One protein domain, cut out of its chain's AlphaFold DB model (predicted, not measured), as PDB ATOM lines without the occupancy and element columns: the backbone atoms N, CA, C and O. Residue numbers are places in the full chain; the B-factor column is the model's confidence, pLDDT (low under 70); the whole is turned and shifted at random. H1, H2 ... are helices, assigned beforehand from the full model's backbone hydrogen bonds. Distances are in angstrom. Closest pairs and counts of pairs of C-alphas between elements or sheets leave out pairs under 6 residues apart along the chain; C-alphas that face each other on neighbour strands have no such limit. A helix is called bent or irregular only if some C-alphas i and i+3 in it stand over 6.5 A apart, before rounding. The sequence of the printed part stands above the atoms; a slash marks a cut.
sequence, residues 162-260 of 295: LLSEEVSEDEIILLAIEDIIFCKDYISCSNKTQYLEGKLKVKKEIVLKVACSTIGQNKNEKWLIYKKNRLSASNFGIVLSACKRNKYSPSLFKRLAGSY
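This is residues 162 to 260 of the 295 residues of the protein "uncharacterized protein LOC114342225" of Diabrotica virgifera virgifera (western corn rootworm) (UniProt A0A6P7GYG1). Seven short helices form a loose horseshoe: the pair H4 and H5 makes the closed end, the small cluster of H1, H2 and H3 makes one arm, and the pair H6 and H7 makes the other, with the two arms apart. No helix clearly touches another, and a lead-in with no named element, residues 162 to 176, comes before H1. The printed part has 99 residues, with the helices H1 to H7 in that order and no named strand, and the class is all helix. It is only just loose, close to compact, with a radius of gyration of the C-alphas of 15.6 A and spans of 41 by 33 by 28 A.

The printed part begins at Leu 162, with its C-alpha at (112.008, 192.044, 205.472). H1 is residues 177 to 181, 6.3 A from first to last C-alpha, and begins at C-alpha 177, (115.767, 167.312, 207.077). H2 is residues 184 to 188, 6.1 A, and H3 is residues 192 to 200, 12.0 A. H4, residues 204 to 213, measures 14.2 A, and H5, residues 221 to 227, measures 10.4 A. H6, residues 233 to 244, is the longest helix by residues at 17.2 A; it is irregular, with C-alphas 234 and 237 being 7.4 A apart. H7, residues 250 to 256, measures 10.0 A and ends at C-alpha 256, (122.179, 172.572, 195.139).

H1 and H2 are close but not clearly touching; their closest C-alphas, of Ile 180 and Tyr 186, are 6.8 A apart. H1 and H3 are also close but not clearly touching, with the closest C-alphas, of Ile 180 and Lys 199, 7.6 A apart. The same holds for H2 and H3, with the closest C-alphas, of Tyr 186 and Lys 192, 6.4 A apart. H3 and H4 are apart. H4 and H5 are close but not clearly touching, with the closest C-alphas, of Ser 213 and Lys 222, 7.5 A apart; they run opposite ways at a steep tilt of 35.3 degrees, only just steep. H5 and H6 are apart. H6 and H7 are close but not clearly touching, with the closest C-alphas, of Asn 235 and Leu 256, 7.0 A apart; they run opposite ways at a shallow tilt of 32 degrees. Among the other pairs that are apart are H1 and H7, and H3 and H6. Every O i to N i+4 pair is within hydrogen-bond range in H1, H2, H3, H4 and H7, against 2 of 3 in H5 and 6 of 8 in H6.

The two C-alphas farthest apart, those of Leu 163 and Ser 190, are 44.7 A apart. The printed part has no cut. The link from H4 to H5 is short, with 7 residues, and the other links between helices are tight. The mean pLDDT of the printed part is 88.6, and no printed residue is under 70.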
ATOM      1  N   LEU A 162     112.159 191.885 204.013       71.75
ATOM      2  CA  LEU A 162     112.008 192.044 205.472       71.75
ATOM      3  C   LEU A 162     110.543 192.216 205.893       71.75
ATOM      4  O   LEU A 162     110.223 192.071 207.068       71.75
ATOM      5  N   LEU A 163     109.675 192.597 204.954       74.00
ATOM      6  CA  LEU A 163     108.252 192.838 205.191       74.00
ATOM      7  C   LEU A 163     107.372 191.669 204.730       74.00
ATOM      8  O   LEU A 163     106.148 191.729 204.919       74.00
ATOM      9  N   SER A 164     107.979 190.648 204.114       71.81
ATOM     10  CA  SER A 164     107.336 189.372 203.806       71.81
ATOM     11  C   SER A 164     106.808 188.728 205.082       71.81
ATOM     12  O   SER A 164     107.325 188.974 206.172       71.81
ATOM     13  N   GLU A 165     105.737 187.952 204.957       72.94
ATOM     14  CA  GLU A 165     105.215 187.233 206.112       72.94
ATOM     15  C   GLU A 165     106.156 186.075 206.442       72.94
ATOM     16  O   GLU A 165     106.754 185.450 205.568       72.94
ATOM     17  N   GLU A 166     106.353 185.820 207.731       76.75
ATOM     18  CA  GLU A 166     107.005 184.586 208.141       76.75
ATOM     19  C   GLU A 166     105.950 183.483 208.145       76.75
ATOM     20  O   GLU A 166     104.855 183.644 208.687       76.75
ATOM     21  N   VAL A 167     106.274 182.349 207.529       78.69
ATOM     22  CA  VAL A 167     105.389 181.186 207.543       78.69
ATOM     23  C   VAL A 167     105.319 180.651 208.969       78.69
ATOM     24  O   VAL A 167     106.344 180.269 209.533       78.69
ATOM     25  N   SER A 168     104.111 180.585 209.528       79.31
ATOM     26  CA  SER A 168     103.891 179.989 210.847       79.31
ATOM     27  C   SER A 168     104.334 178.521 210.874       79.31
ATOM     28  O   SER A 168     104.030 177.752 209.956       79.31
ATOM     29  N   GLU A 169     105.027 178.116 211.942       75.00
ATOM     30  CA  GLU A 169     105.504 176.739 212.133       75.00
ATOM     31  C   GLU A 169     104.351 175.722 212.138       75.00
ATOM     32  O   GLU A 169     104.505 174.618 211.612       75.00
ATOM     33  N   ASP A 170     103.169 176.117 212.624       74.88
ATOM     34  CA  ASP A 170     101.966 175.270 212.659       74.88
ATOM     35  C   ASP A 170     101.462 174.882 211.256       74.88
ATOM     36  O   ASP A 170     100.738 173.899 211.080       74.88
ATOM     37  N   GLU A 171     101.858 175.635 210.226       76.62
ATOM     38  CA  GLU A 171     101.483 175.379 208.836       76.62
ATOM     39  C   GLU A 171     102.444 174.411 208.120       76.62
ATOM     40  O   GLU A 171     102.200 174.008 206.974       76.62
ATOM     41  N   ILE A 172     103.548 174.020 208.765       82.12
ATOM     42  CA  ILE A 172     104.585 173.165 208.184       82.12
ATOM     43  C   ILE A 172     104.241 171.690 208.426       82.12
ATOM     44  O   ILE A 172     104.376 171.149 209.516       82.12
ATOM     45  N   ILE A 173     103.829 170.995 207.362       85.81
ATOM     46  CA  ILE A 173     103.389 169.589 207.444       85.81
ATOM     47  C   ILE A 173     104.567 168.603 207.314       85.81
ATOM     48  O   ILE A 173     104.483 167.450 207.739       85.81
ATOM     49  N   LEU A 174     105.665 169.025 206.682       86.00
ATOM     50  CA  LEU A 174     106.842 168.187 206.454       86.00
ATOM     51  C   LEU A 174     107.922 168.468 207.496       86.00
ATOM     52  O   LEU A 174     108.285 169.617 207.711       86.00
ATOM     53  N   LEU A 175     108.507 167.405 208.047       84.62
ATOM     54  CA  LEU A 175     109.693 167.498 208.900       84.62
ATOM     55  C   LEU A 175     110.871 168.112 208.135       84.62
ATOM     56  O   LEU A 175     111.128 167.739 206.977       84.62
ATOM     57  N   ALA A 176     111.613 169.003 208.796       87.00
ATOM     58  CA  ALA A 176     112.867 169.503 208.261       87.00
ATOM     59  C   ALA A 176     113.916 168.386 208.263       87.00
ATOM     60  O   ALA A 176     113.991 167.556 209.172       87.00
ATOM     61  N   ILE A 177     114.738 168.347 207.216       89.31
ATOM     62  CA  ILE A 177     115.767 167.312 207.077       89.31
ATOM     63  C   ILE A 177     116.818 167.464 208.180       89.31
ATOM     64  O   ILE A 177     117.298 166.461 208.701       89.31
ATOM     65  N   GLU A 178     117.133 168.702 208.560       90.31
ATOM     66  CA  GLU A 178     118.014 169.047 209.676       90.31
ATOM     67  C   GLU A 178     117.575 168.384 210.982       90.31
ATOM     68  O   GLU A 178     118.391 167.746 211.646       90.31
ATOM     69  N   ASP A 179     116.285 168.448 211.304       89.94
ATOM     70  CA  ASP A 179     115.743 167.868 212.535       89.94
ATOM     71  C   ASP A 179     115.924 166.348 212.564       89.94
ATOM     72  O   ASP A 179     116.151 165.755 213.616       89.94
ATOM     73  N   ILE A 180     115.889 165.707 211.392       90.44
ATOM     74  CA  ILE A 180     116.113 164.267 211.254       90.44
ATOM     75  C   ILE A 180     117.604 163.937 211.395       90.44
ATOM     76  O   ILE A 180     117.950 163.002 212.111       90.44
ATOM     77  N   ILE A 181     118.501 164.678 210.737       90.81
ATOM     78  CA  ILE A 181     119.942 164.352 210.716       90.81
ATOM     79  C   ILE A 181     120.696 164.786 211.980       90.81
ATOM     80  O   ILE A 181     121.780 164.269 212.241       90.81
ATOM     81  N   PHE A 182     120.162 165.733 212.753       91.25
ATOM     82  CA  PHE A 182     120.788 166.209 213.991       91.25
ATOM     83  C   PHE A 182     120.137 165.644 215.257       91.25
ATOM     84  O   PHE A 182     120.627 165.898 216.358       91.25
ATOM     85  N   CYS A 183     119.073 164.840 215.135       92.44
ATOM     86  CA  CYS A 183     118.499 164.168 216.295       92.44
ATOM     87  C   CYS A 183     119.446 163.097 216.863       92.44
ATOM     88  O   CYS A 183     120.222 162.451 216.149       92.44
ATOM     89  N   LYS A 184     119.347 162.872 218.179       92.19
ATOM     90  CA  LYS A 184     120.162 161.874 218.892       92.19
ATOM     91  C   LYS A 184     119.971 160.467 218.324       92.19
ATOM     92  O   LYS A 184     120.948 159.734 218.211       92.19
ATOM     93  N   ASP A 185     118.746 160.131 217.924       90.88
ATOM     94  CA  ASP A 185     118.384 158.821 217.377       90.88
ATOM     95  C   ASP A 185     119.118 158.520 216.067       90.88
ATOM     96  O   ASP A 185     119.590 157.406 215.861       90.88
ATOM     97  N   TYR A 186     119.258 159.509 215.180       91.81
ATOM     98  CA  TYR A 186     119.989 159.330 213.927       91.81
ATOM     99  C   TYR A 186     121.498 159.178 214.158       91.81
ATOM    100  O   TYR A 186     122.160 158.391 213.478       91.81
ATOM    101  N   ILE A 187     122.051 159.915 215.127       91.00
ATOM    102  CA  ILE A 187     123.480 159.860 215.463       91.00
ATOM    103  C   ILE A 187     123.848 158.506 216.083       91.00
ATOM    104  O   ILE A 187     124.908 157.967 215.765       91.00
ATOM    105  N   SER A 188     122.981 157.957 216.941       91.19
ATOM    106  CA  SER A 188     123.200 156.685 217.640       91.19
ATOM    107  C   SER A 188     122.820 155.447 216.818       91.19
ATOM    108  O   SER A 188     123.229 154.337 217.160       91.19
ATOM    109  N   CYS A 189     122.065 155.612 215.728       92.31
ATOM    110  CA  CYS A 189     121.622 154.503 214.891       92.31
ATOM    111  C   CYS A 189     122.782 153.834 214.135       92.31
ATOM    112  O   CYS A 189     123.603 154.490 213.491       92.31
ATOM    113  N   SER A 190     122.793 152.498 214.138       89.69
ATOM    114  CA  SER A 190     123.761 151.682 213.397       89.69
ATOM    115  C   SER A 190     123.569 151.784 211.878       89.69
ATOM    116  O   SER A 190     124.545 151.852 211.135       89.69
ATOM    117  N   ASN A 191     122.314 151.816 211.407       92.94
ATOM    118  CA  ASN A 191     121.971 151.876 209.984       92.94
ATOM    119  C   ASN A 191     121.264 153.194 209.630       92.94
ATOM    120  O   ASN A 191     120.036 153.295 209.601       92.94
ATOM    121  N   LYS A 192     122.076 154.205 209.314       91.56
ATOM    122  CA  LYS A 192     121.619 155.559 208.966       91.56
ATOM    123  C   LYS A 192     120.728 155.599 207.723       91.56
ATOM    124  O   LYS A 192     119.776 156.376 207.690       91.56
ATOM    125  N   THR A 193     121.003 154.760 206.724       91.19
ATOM    126  CA  THR A 193     120.231 154.716 205.473       91.19
ATOM    127  C   THR A 193     118.799 154.272 205.737       91.19
ATOM    128  O   THR A 193     117.861 154.972 205.368       91.19
ATOM    129  N   GLN A 194     118.627 153.166 206.463       91.88
ATOM    130  CA  GLN A 194     117.302 152.638 206.788       91.88
ATOM    131  C   GLN A 194     116.501 153.595 207.684       91.88
ATOM    132  O   GLN A 194     115.292 153.747 207.505       91.88
ATOM    133  N   TYR A 195     117.168 154.279 208.621       92.12
ATOM    134  CA  TYR A 195     116.531 155.305 209.451       92.12
ATOM    135  C   TYR A 195     115.971 156.454 208.597       92.12
ATOM    136  O   TYR A 195     114.810 156.840 208.755       92.12
ATOM    137  N   LEU A 196     116.776 156.973 207.662       91.06
ATOM    138  CA  LEU A 196     116.351 158.035 206.747       91.06
ATOM    139  C   LEU A 196     115.216 157.574 205.836       91.06
ATOM    140  O   LEU A 196     114.225 158.283 205.714       91.06
ATOM    141  N   GLU A 197     115.312 156.388 205.239       90.00
ATOM    142  CA  GLU A 197     114.249 155.842 204.386       90.00
ATOM    143  C   GLU A 197     112.911 155.733 205.128       90.00
ATOM    144  O   GLU A 197     111.867 156.092 204.582       90.00
ATOM    145  N   GLY A 198     112.937 155.302 206.393       89.88
ATOM    146  CA  GLY A 198     111.742 155.224 207.232       89.88
ATOM    147  C   GLY A 198     111.133 156.595 207.540       89.88
ATOM    148  O   GLY A 198     109.918 156.763 207.436       89.88
ATOM    149  N   LYS A 199     111.962 157.584 207.895       89.44
ATOM    150  CA  LYS A 199     111.509 158.933 208.284       89.44
ATOM    151  C   LYS A 199     111.134 159.824 207.098       89.44
ATOM    152  O   LYS A 199     110.263 160.676 207.237       89.44
ATOM    153  N   LEU A 200     111.765 159.636 205.940       89.25
ATOM    154  CA  LEU A 200     111.536 160.441 204.735       89.25
ATOM    155  C   LEU A 200     110.382 159.927 203.870       89.25
ATOM    156  O   LEU A 200     110.022 160.575 202.886       89.25
ATOM    157  N   LYS A 201     109.787 158.781 204.210       90.56
ATOM    158  CA  LYS A 201     108.639 158.236 203.489       90.56
ATOM    159  C   LYS A 201     107.401 159.104 203.727       90.56
ATOM    160  O   LYS A 201     106.842 159.132 204.819       90.56
ATOM    161  N   VAL A 202     106.938 159.778 202.678       90.19
ATOM    162  CA  VAL A 202     105.760 160.657 202.725       90.19
ATOM    163  C   VAL A 202     104.555 159.970 202.076       90.19
ATOM    164  O   VAL A 202     104.671 159.351 201.018       90.19
ATOM    165  N   LYS A 203     103.376 160.074 202.703       93.50
ATOM    166  CA  LYS A 203     102.111 159.571 202.138       93.50
ATOM    167  C   LYS A 203     101.670 160.428 200.948       93.50
ATOM    168  O   LYS A 203     101.821 161.647 200.976       93.50
ATOM    169  N   LYS A 204     101.030 159.812 199.948       94.25
ATOM    170  CA  LYS A 204     100.542 160.501 198.736       94.25
ATOM    171  C   LYS A 204      99.620 161.687 199.047       94.25
ATOM    172  O   LYS A 204      99.712 162.717 198.396       94.25
ATOM    173  N   GLU A 205      98.783 161.570 200.073       94.56
ATOM    174  CA  GLU A 205      97.904 162.655 200.533       94.56
ATOM    175  C   GLU A 205      98.684 163.900 200.968       94.56
ATOM    176  O   GLU A 205      98.307 165.018 200.634       94.56
ATOM    177  N   ILE A 206      99.798 163.710 201.682       92.88
ATOM    178  CA  ILE A 206     100.656 164.809 202.135       92.88
ATOM    179  C   ILE A 206     101.376 165.427 200.935       92.88
ATOM    180  O   ILE A 206     101.444 166.646 200.842       92.88
ATOM    181  N   VAL A 207     101.846 164.604 199.989       92.69
ATOM    182  CA  VAL A 207     102.456 165.090 198.738       92.69
ATOM    183  C   VAL A 207     101.484 165.997 197.981       92.69
ATOM    184  O   VAL A 207     101.851 167.102 197.605       92.69
ATOM    185  N   LEU A 208     100.226 165.577 197.820       93.06
ATOM    186  CA  LEU A 208      99.208 166.384 197.143       93.06
ATOM    187  C   LEU A 208      98.887 167.676 197.903       93.06
ATOM    188  O   LEU A 208      98.760 168.728 197.280       93.06
ATOM    189  N   LYS A 209      98.799 167.624 199.239       93.44
ATOM    190  CA  LYS A 209      98.603 168.822 200.070       93.44
ATOM    191  C   LYS A 209      99.742 169.825 199.898       93.44
ATOM    192  O   LYS A 209      99.468 171.005 199.721       93.44
ATOM    193  N   VAL A 210     100.989 169.353 199.911       92.75
ATOM    194  CA  VAL A 210     102.187 170.183 199.702       92.75
ATOM    195  C   VAL A 210     102.197 170.783 198.298       92.75
ATOM    196  O   VAL A 210     102.404 171.986 198.152       92.75
ATOM    197  N   ALA A 211     101.902 169.987 197.269       93.69
ATOM    198  CA  ALA A 211     101.838 170.465 195.890       93.69
ATOM    199  C   ALA A 211     100.764 171.552 195.710       93.69
ATOM    200  O   ALA A 211     101.002 172.546 195.030       93.69
ATOM    201  N   CYS A 212      99.602 171.408 196.360       92.50
ATOM    202  CA  CYS A 212      98.535 172.410 196.314       92.50
ATOM    203  C   CYS A 212      98.875 173.670 197.125       92.50
ATOM    204  O   CYS A 212      98.607 174.780 196.674       92.50
ATOM    205  N   SER A 213      99.479 173.526 198.310       90.88
ATOM    206  CA  SER A 213      99.810 174.665 199.179       90.88
ATOM    207  C   SER A 213     101.014 175.476 198.699       90.88
ATOM    208  O   SER A 213     101.204 176.603 199.154       90.88
ATOM    209  N   THR A 214     101.806 174.929 197.772       92.44
ATOM    210  CA  THR A 214     102.990 175.574 197.177       92.44
ATOM    211  C   THR A 214     102.803 176.005 195.722       92.44
ATOM    212  O   THR A 214     103.781 176.289 195.023       92.44
ATOM    213  N   ILE A 215     101.555 176.082 195.243       91.81
ATOM    214  CA  ILE A 215     101.245 176.698 193.946       91.81
ATOM    215  C   ILE A 215     101.791 178.136 193.934       91.81
ATOM    216  O   ILE A 215     101.743 178.843 194.942       91.81
ATOM    217  N   GLY A 216     102.362 178.545 192.800       86.56
ATOM    218  CA  GLY A 216     103.125 179.793 192.667       86.56
ATOM    219  C   GLY A 216     104.633 179.621 192.881       86.56
ATOM    220  O   GLY A 216     105.393 180.542 192.590       86.56
ATOM    221  N   GLN A 217     105.075 178.433 193.312       88.19
ATOM    222  CA  GLN A 217     106.476 178.012 193.366       88.19
ATOM    223  C   GLN A 217     107.383 179.043 194.049       88.19
ATOM    224  O   GLN A 217     107.220 179.303 195.232       88.19
ATOM    225  N   ASN A 218     108.325 179.661 193.334       84.25
ATOM    226  CA  ASN A 218     109.268 180.623 193.909       84.25
ATOM    227  C   ASN A 218     108.602 181.883 194.488       84.25
ATOM    228  O   ASN A 218     109.223 182.543 195.313       84.25
ATOM    229  N   LYS A 219     107.375 182.218 194.068       82.12
ATOM    230  CA  LYS A 219     106.590 183.323 194.635       82.12
ATOM    231  C   LYS A 219     105.850 182.927 195.918       82.12
ATOM    232  O   LYS A 219     105.274 183.787 196.570       82.12
ATOM    233  N   ASN A 220     105.842 181.641 196.270       86.50
ATOM    234  CA  ASN A 220     105.211 181.116 197.473       86.50
ATOM    235  C   ASN A 220     106.281 180.791 198.524       86.50
ATOM    236  O   ASN A 220     107.184 179.986 198.287       86.50
ATOM    237  N   GLU A 221     106.171 181.386 199.706       84.25
ATOM    238  CA  GLU A 221     107.162 181.255 200.782       84.25
ATOM    239  C   GLU A 221     107.317 179.796 201.256       84.25
ATOM    240  O   GLU A 221     108.437 179.316 201.468       84.25
ATOM    241  N   LYS A 222     106.215 179.030 201.298       88.25
ATOM    242  CA  LYS A 222     106.215 177.605 201.684       88.25
ATOM    243  C   LYS A 222     107.023 176.737 200.728       88.25
ATOM    244  O   LYS A 222     107.564 175.705 201.129       88.25
ATOM    245  N   TRP A 223     107.127 177.139 199.460       89.56
ATOM    246  CA  TRP A 223     107.858 176.370 198.459       89.56
ATOM    247  C   TRP A 223     109.343 176.271 198.798       89.56
ATOM    248  O   TRP A 223     109.919 175.187 198.695       89.56
ATOM    249  N   LEU A 224     109.966 177.368 199.242       86.38
ATOM    250  CA  LEU A 224     111.385 177.361 199.594       86.38
ATOM    251  C   LEU A 224     111.641 176.510 200.844       86.38
ATOM    252  O   LEU A 224     112.607 175.746 200.866       86.38
ATOM    253  N   ILE A 225     110.742 176.592 201.831       88.06
ATOM    254  CA  ILE A 225     110.797 175.806 203.072       88.06
ATOM    255  C   ILE A 225     110.771 174.312 202.752       88.06
ATOM    256  O   ILE A 225     111.695 173.587 203.116       88.06
ATOM    257  N   TYR A 226     109.761 173.843 202.015       89.81
ATOM    258  CA  TYR A 226     109.641 172.415 201.719       89.81
ATOM    259  C   TYR A 226     110.710 171.909 200.749       89.81
ATOM    260  O   TYR A 226     111.081 170.736 200.814       89.81
ATOM    261  N   LYS A 227     111.230 172.771 199.868       88.44
ATOM    262  CA  LYS A 227     112.312 172.433 198.936       88.44
ATOM    263  C   LYS A 227     113.683 172.353 199.614       88.44
ATOM    264  O   LYS A 227     114.572 171.671 199.093       88.44
ATOM    265  N   LYS A 228     113.884 173.042 200.741       87.81
ATOM    266  CA  LYS A 228     115.160 173.085 201.464       87.81
ATOM    267  C   LYS A 228     115.677 171.668 201.742       87.81
ATOM    268  O   LYS A 228     114.935 170.793 202.181       87.81
ATOM    269  N   ASN A 229     116.955 171.432 201.441       87.81
ATOM    270  CA  ASN A 229     117.634 170.133 201.583       87.81
ATOM    271  C   ASN A 229     116.993 168.953 200.834       87.81
ATOM    272  O   ASN A 229     117.296 167.797 201.129       87.81
ATOM    273  N   ARG A 230     116.156 169.219 199.824       88.12
ATOM    274  CA  ARG A 230     115.632 168.200 198.911       88.12
ATOM    275  C   ARG A 230     116.272 168.326 197.537       88.12
ATOM    276  O   ARG A 230     116.517 169.417 197.021       88.12
ATOM    277  N   LEU A 231     116.538 167.179 196.919       89.44
ATOM    278  CA  LEU A 231     117.061 167.129 195.559       89.44
ATOM    279  C   LEU A 231     115.922 167.363 194.564       89.44
ATOM    280  O   LEU A 231     114.925 166.652 194.572       89.44
ATOM    281  N   SER A 232     116.088 168.359 193.697       88.88
ATOM    282  CA  SER A 232     115.137 168.671 192.624       88.88
ATOM    283  C   SER A 232     115.513 167.973 191.320       88.88
ATOM    284  O   SER A 232     116.691 167.713 191.055       88.88
ATOM    285  N   ALA A 233     114.512 167.733 190.468       90.56
ATOM    286  CA  ALA A 233     114.691 167.084 189.168       90.56
ATOM    287  C   ALA A 233     115.742 167.788 188.286       90.56
ATOM    288  O   ALA A 233     116.585 167.124 187.685       90.56
ATOM    289  N   SER A 234     115.779 169.125 188.288       88.00
ATOM    290  CA  SER A 234     116.740 169.917 187.498       88.00
ATOM    291  C   SER A 234     118.210 169.710 187.896       88.00
ATOM    292  O   SER A 234     119.114 169.976 187.104       88.00
ATOM    293  N   ASN A 235     118.468 169.214 189.110       90.19
ATOM    294  CA  ASN A 235     119.809 168.924 189.612       90.19
ATOM    295  C   ASN A 235     120.120 167.419 189.674       90.19
ATOM    296  O   ASN A 235     121.275 167.048 189.899       90.19
ATOM    297  N   PHE A 236     119.133 166.549 189.440       92.06
ATOM    298  CA  PHE A 236     119.256 165.105 189.648       92.06
ATOM    299  C   PHE A 236     120.373 164.473 188.808       92.06
ATOM    300  O   PHE A 236     121.221 163.759 189.340       92.06
ATOM    301  N   GLY A 237     120.458 164.805 187.514       94.00
ATOM    302  CA  GLY A 237     121.503 164.269 186.632       94.00
ATOM    303  C   GLY A 237     122.928 164.632 187.072       94.00
ATOM    304  O   GLY A 237     123.856 163.830 186.955       94.00
ATOM    305  N   ILE A 238     123.107 165.820 187.646       92.50
ATOM    306  CA  ILE A 238     124.412 166.289 188.127       92.50
ATOM    307  C   ILE A 238     124.792 165.580 189.420       92.50
ATOM    308  O   ILE A 238     125.948 165.182 189.570       92.50
ATOM    309  N   VAL A 239     123.826 165.376 190.319       94.69
ATOM    310  CA  VAL A 239     124.029 164.583 191.535       94.69
ATOM    311  C   VAL A 239     124.412 163.153 191.171       94.69
ATOM    312  O   VAL A 239     125.431 162.670 191.651       94.69
ATOM    313  N   LEU A 240     123.693 162.512 190.243       95.69
ATOM    314  CA  LEU A 240     124.041 161.172 189.761       95.69
ATOM    315  C   LEU A 240     125.466 161.113 189.202       95.69
ATOM    316  O   LEU A 240     126.221 160.192 189.510       95.69
ATOM    317  N   SER A 241     125.862 162.103 188.401       95.00
ATOM    318  CA  SER A 241     127.226 162.199 187.876       95.00
ATOM    319  C   SER A 241     128.272 162.368 188.987       95.00
ATOM    320  O   SER A 241     129.365 161.806 188.899       95.00
ATOM    321  N   ALA A 242     127.969 163.139 190.032       95.75
ATOM    322  CA  ALA A 242     128.844 163.306 191.191       95.75
ATOM    323  C   ALA A 242     128.983 162.004 191.996       95.75
ATOM    324  O   ALA A 242     130.105 161.617 192.321       95.75
ATOM    325  N   CYS A 243     127.874 161.289 192.222       95.00
ATOM    326  CA  CYS A 243     127.856 159.983 192.882       95.00
ATOM    327  C   CYS A 243     128.668 158.942 192.103       95.00
ATOM    328  O   CYS A 243     129.527 158.287 192.683       95.00
ATOM    329  N   LYS A 244     128.478 158.846 190.778       96.12
ATOM    330  CA  LYS A 244     129.253 157.932 189.915       96.12
ATOM    331  C   LYS A 244     130.759 158.186 189.987       96.12
ATOM    332  O   LYS A 244     131.547 157.253 189.930       96.12
ATOM    333  N   ARG A 245     131.159 159.455 190.099       95.62
ATOM    334  CA  ARG A 245     132.568 159.862 190.210       95.62
ATOM    335  C   ARG A 245     133.101 159.818 191.643       95.62
ATOM    336  O   ARG A 245     134.289 160.061 191.826       95.62
ATOM    337  N   ASN A 246     132.233 159.586 192.629       95.25
ATOM    338  CA  ASN A 246     132.500 159.745 194.056       95.25
ATOM    339  C   ASN A 246     133.228 161.068 194.393       95.25
ATOM    340  O   ASN A 246     134.185 161.100 195.165       95.25
ATOM    341  N   LYS A 247     132.815 162.169 193.747       95.00
ATOM    342  CA  LYS A 247     133.432 163.498 193.888       95.00
ATOM    343  C   LYS A 247     132.361 164.563 194.092       95.00
ATOM    344  O   LYS A 247     131.582 164.845 193.183       95.00
ATOM    345  N   TYR A 248     132.390 165.202 195.257       95.00
ATOM    346  CA  TYR A 248     131.409 166.202 195.680       95.00
ATOM    347  C   TYR A 248     132.101 167.554 195.865       95.00
ATOM    348  O   TYR A 248     132.623 167.868 196.931       95.00
ATOM    349  N   SER A 249     132.172 168.344 194.794       92.88
ATOM    350  CA  SER A 249     132.866 169.635 194.822       92.88
ATOM    351  C   SER A 249     132.065 170.704 195.582       92.88
ATOM    352  O   SER A 249     130.833 170.689 195.551       92.88
ATOM    353  N   PRO A 250     132.718 171.725 196.167       92.62
ATOM    354  CA  PRO A 250     132.016 172.873 196.750       92.62
ATOM    355  C   PRO A 250     131.075 173.579 195.760       92.62
ATOM    356  O   PRO A 250     130.022 174.087 196.140       92.62
ATOM    357  N   SER A 251     131.418 173.575 194.465       90.56
ATOM    358  CA  SER A 251     130.571 174.127 193.401       90.56
ATOM    359  C   SER A 251     129.251 173.369 193.217       90.56
ATOM    360  O   SER A 251     128.243 173.999 192.893       90.56
ATOM    361  N   LEU A 252     129.236 172.052 193.464       91.62
ATOM    362  CA  LEU A 252     128.018 171.245 193.469       91.62
ATOM    363  C   LEU A 252     127.095 171.694 194.599       91.62
ATOM    364  O   LEU A 252     125.930 171.987 194.349       91.62
ATOM    365  N   PHE A 253     127.621 171.823 195.817       90.81
ATOM    366  CA  PHE A 253     126.833 172.269 196.968       90.81
ATOM    367  C   PHE A 253     126.295 173.690 196.789       90.81
ATOM    368  O   PHE A 253     125.112 173.916 197.023       90.81
ATOM    369  N   LYS A 254     127.101 174.622 196.257       89.31
ATOM    370  CA  LYS A 254     126.622 175.962 195.870       89.31
ATOM    371  C   LYS A 254     125.440 175.897 194.898       89.31
ATOM    372  O   LYS A 254     124.477 176.651 195.044       89.31
ATOM    373  N   ARG A 255     125.488 174.982 193.923       88.75
ATOM    374  CA  ARG A 255     124.402 174.795 192.952       88.75
ATOM    375  C   ARG A 255     123.145 174.234 193.602       88.75
ATOM    376  O   ARG A 255     122.059 174.746 193.350       88.75
ATOM    377  N   LEU A 256     123.294 173.206 194.433       89.25
ATOM    378  CA  LEU A 256     122.179 172.572 195.139       89.25
ATOM    379  C   LEU A 256     121.499 173.534 196.120       89.25
ATOM    380  O   LEU A 256     120.276 173.536 196.205       89.25
ATOM    381  N   ALA A 257     122.272 174.403 196.775       85.44
ATOM    382  CA  ALA A 257     121.767 175.449 197.662       85.44
ATOM    383  C   ALA A 257     121.080 176.618 196.926       85.44
ATOM    384  O   ALA A 257     120.591 177.535 197.575       85.44
ATOM    385  N   GLY A 258     121.061 176.633 195.587       78.50
ATOM    386  CA  GLY A 258     120.432 177.708 194.811       78.50
ATOM    387  C   GLY A 258     121.171 179.050 194.874       78.50
ATOM    388  O   GLY A 258     120.591 180.076 194.552       78.50
ATOM    389  N   SER A 259     122.454 179.053 195.249       74.56
ATOM    390  CA  SER A 259     123.243 180.283 195.452       74.56
ATOM    391  C   SER A 259     123.684 181.002 194.166       74.56
ATOM    392  O   SER A 259     124.322 182.049 194.234       74.56
ATOM    393  N   TYR A 260     123.365 180.459 192.988       76.25
ATOM    394  CA  TYR A 260     123.650 181.127 191.720       76.25
ATOM    395  C   TYR A 260     122.511 182.077 191.365       76.25
ATOM    396  O   TYR A 260     121.382 181.648 191.133       76.25
TER     397      TYR A 260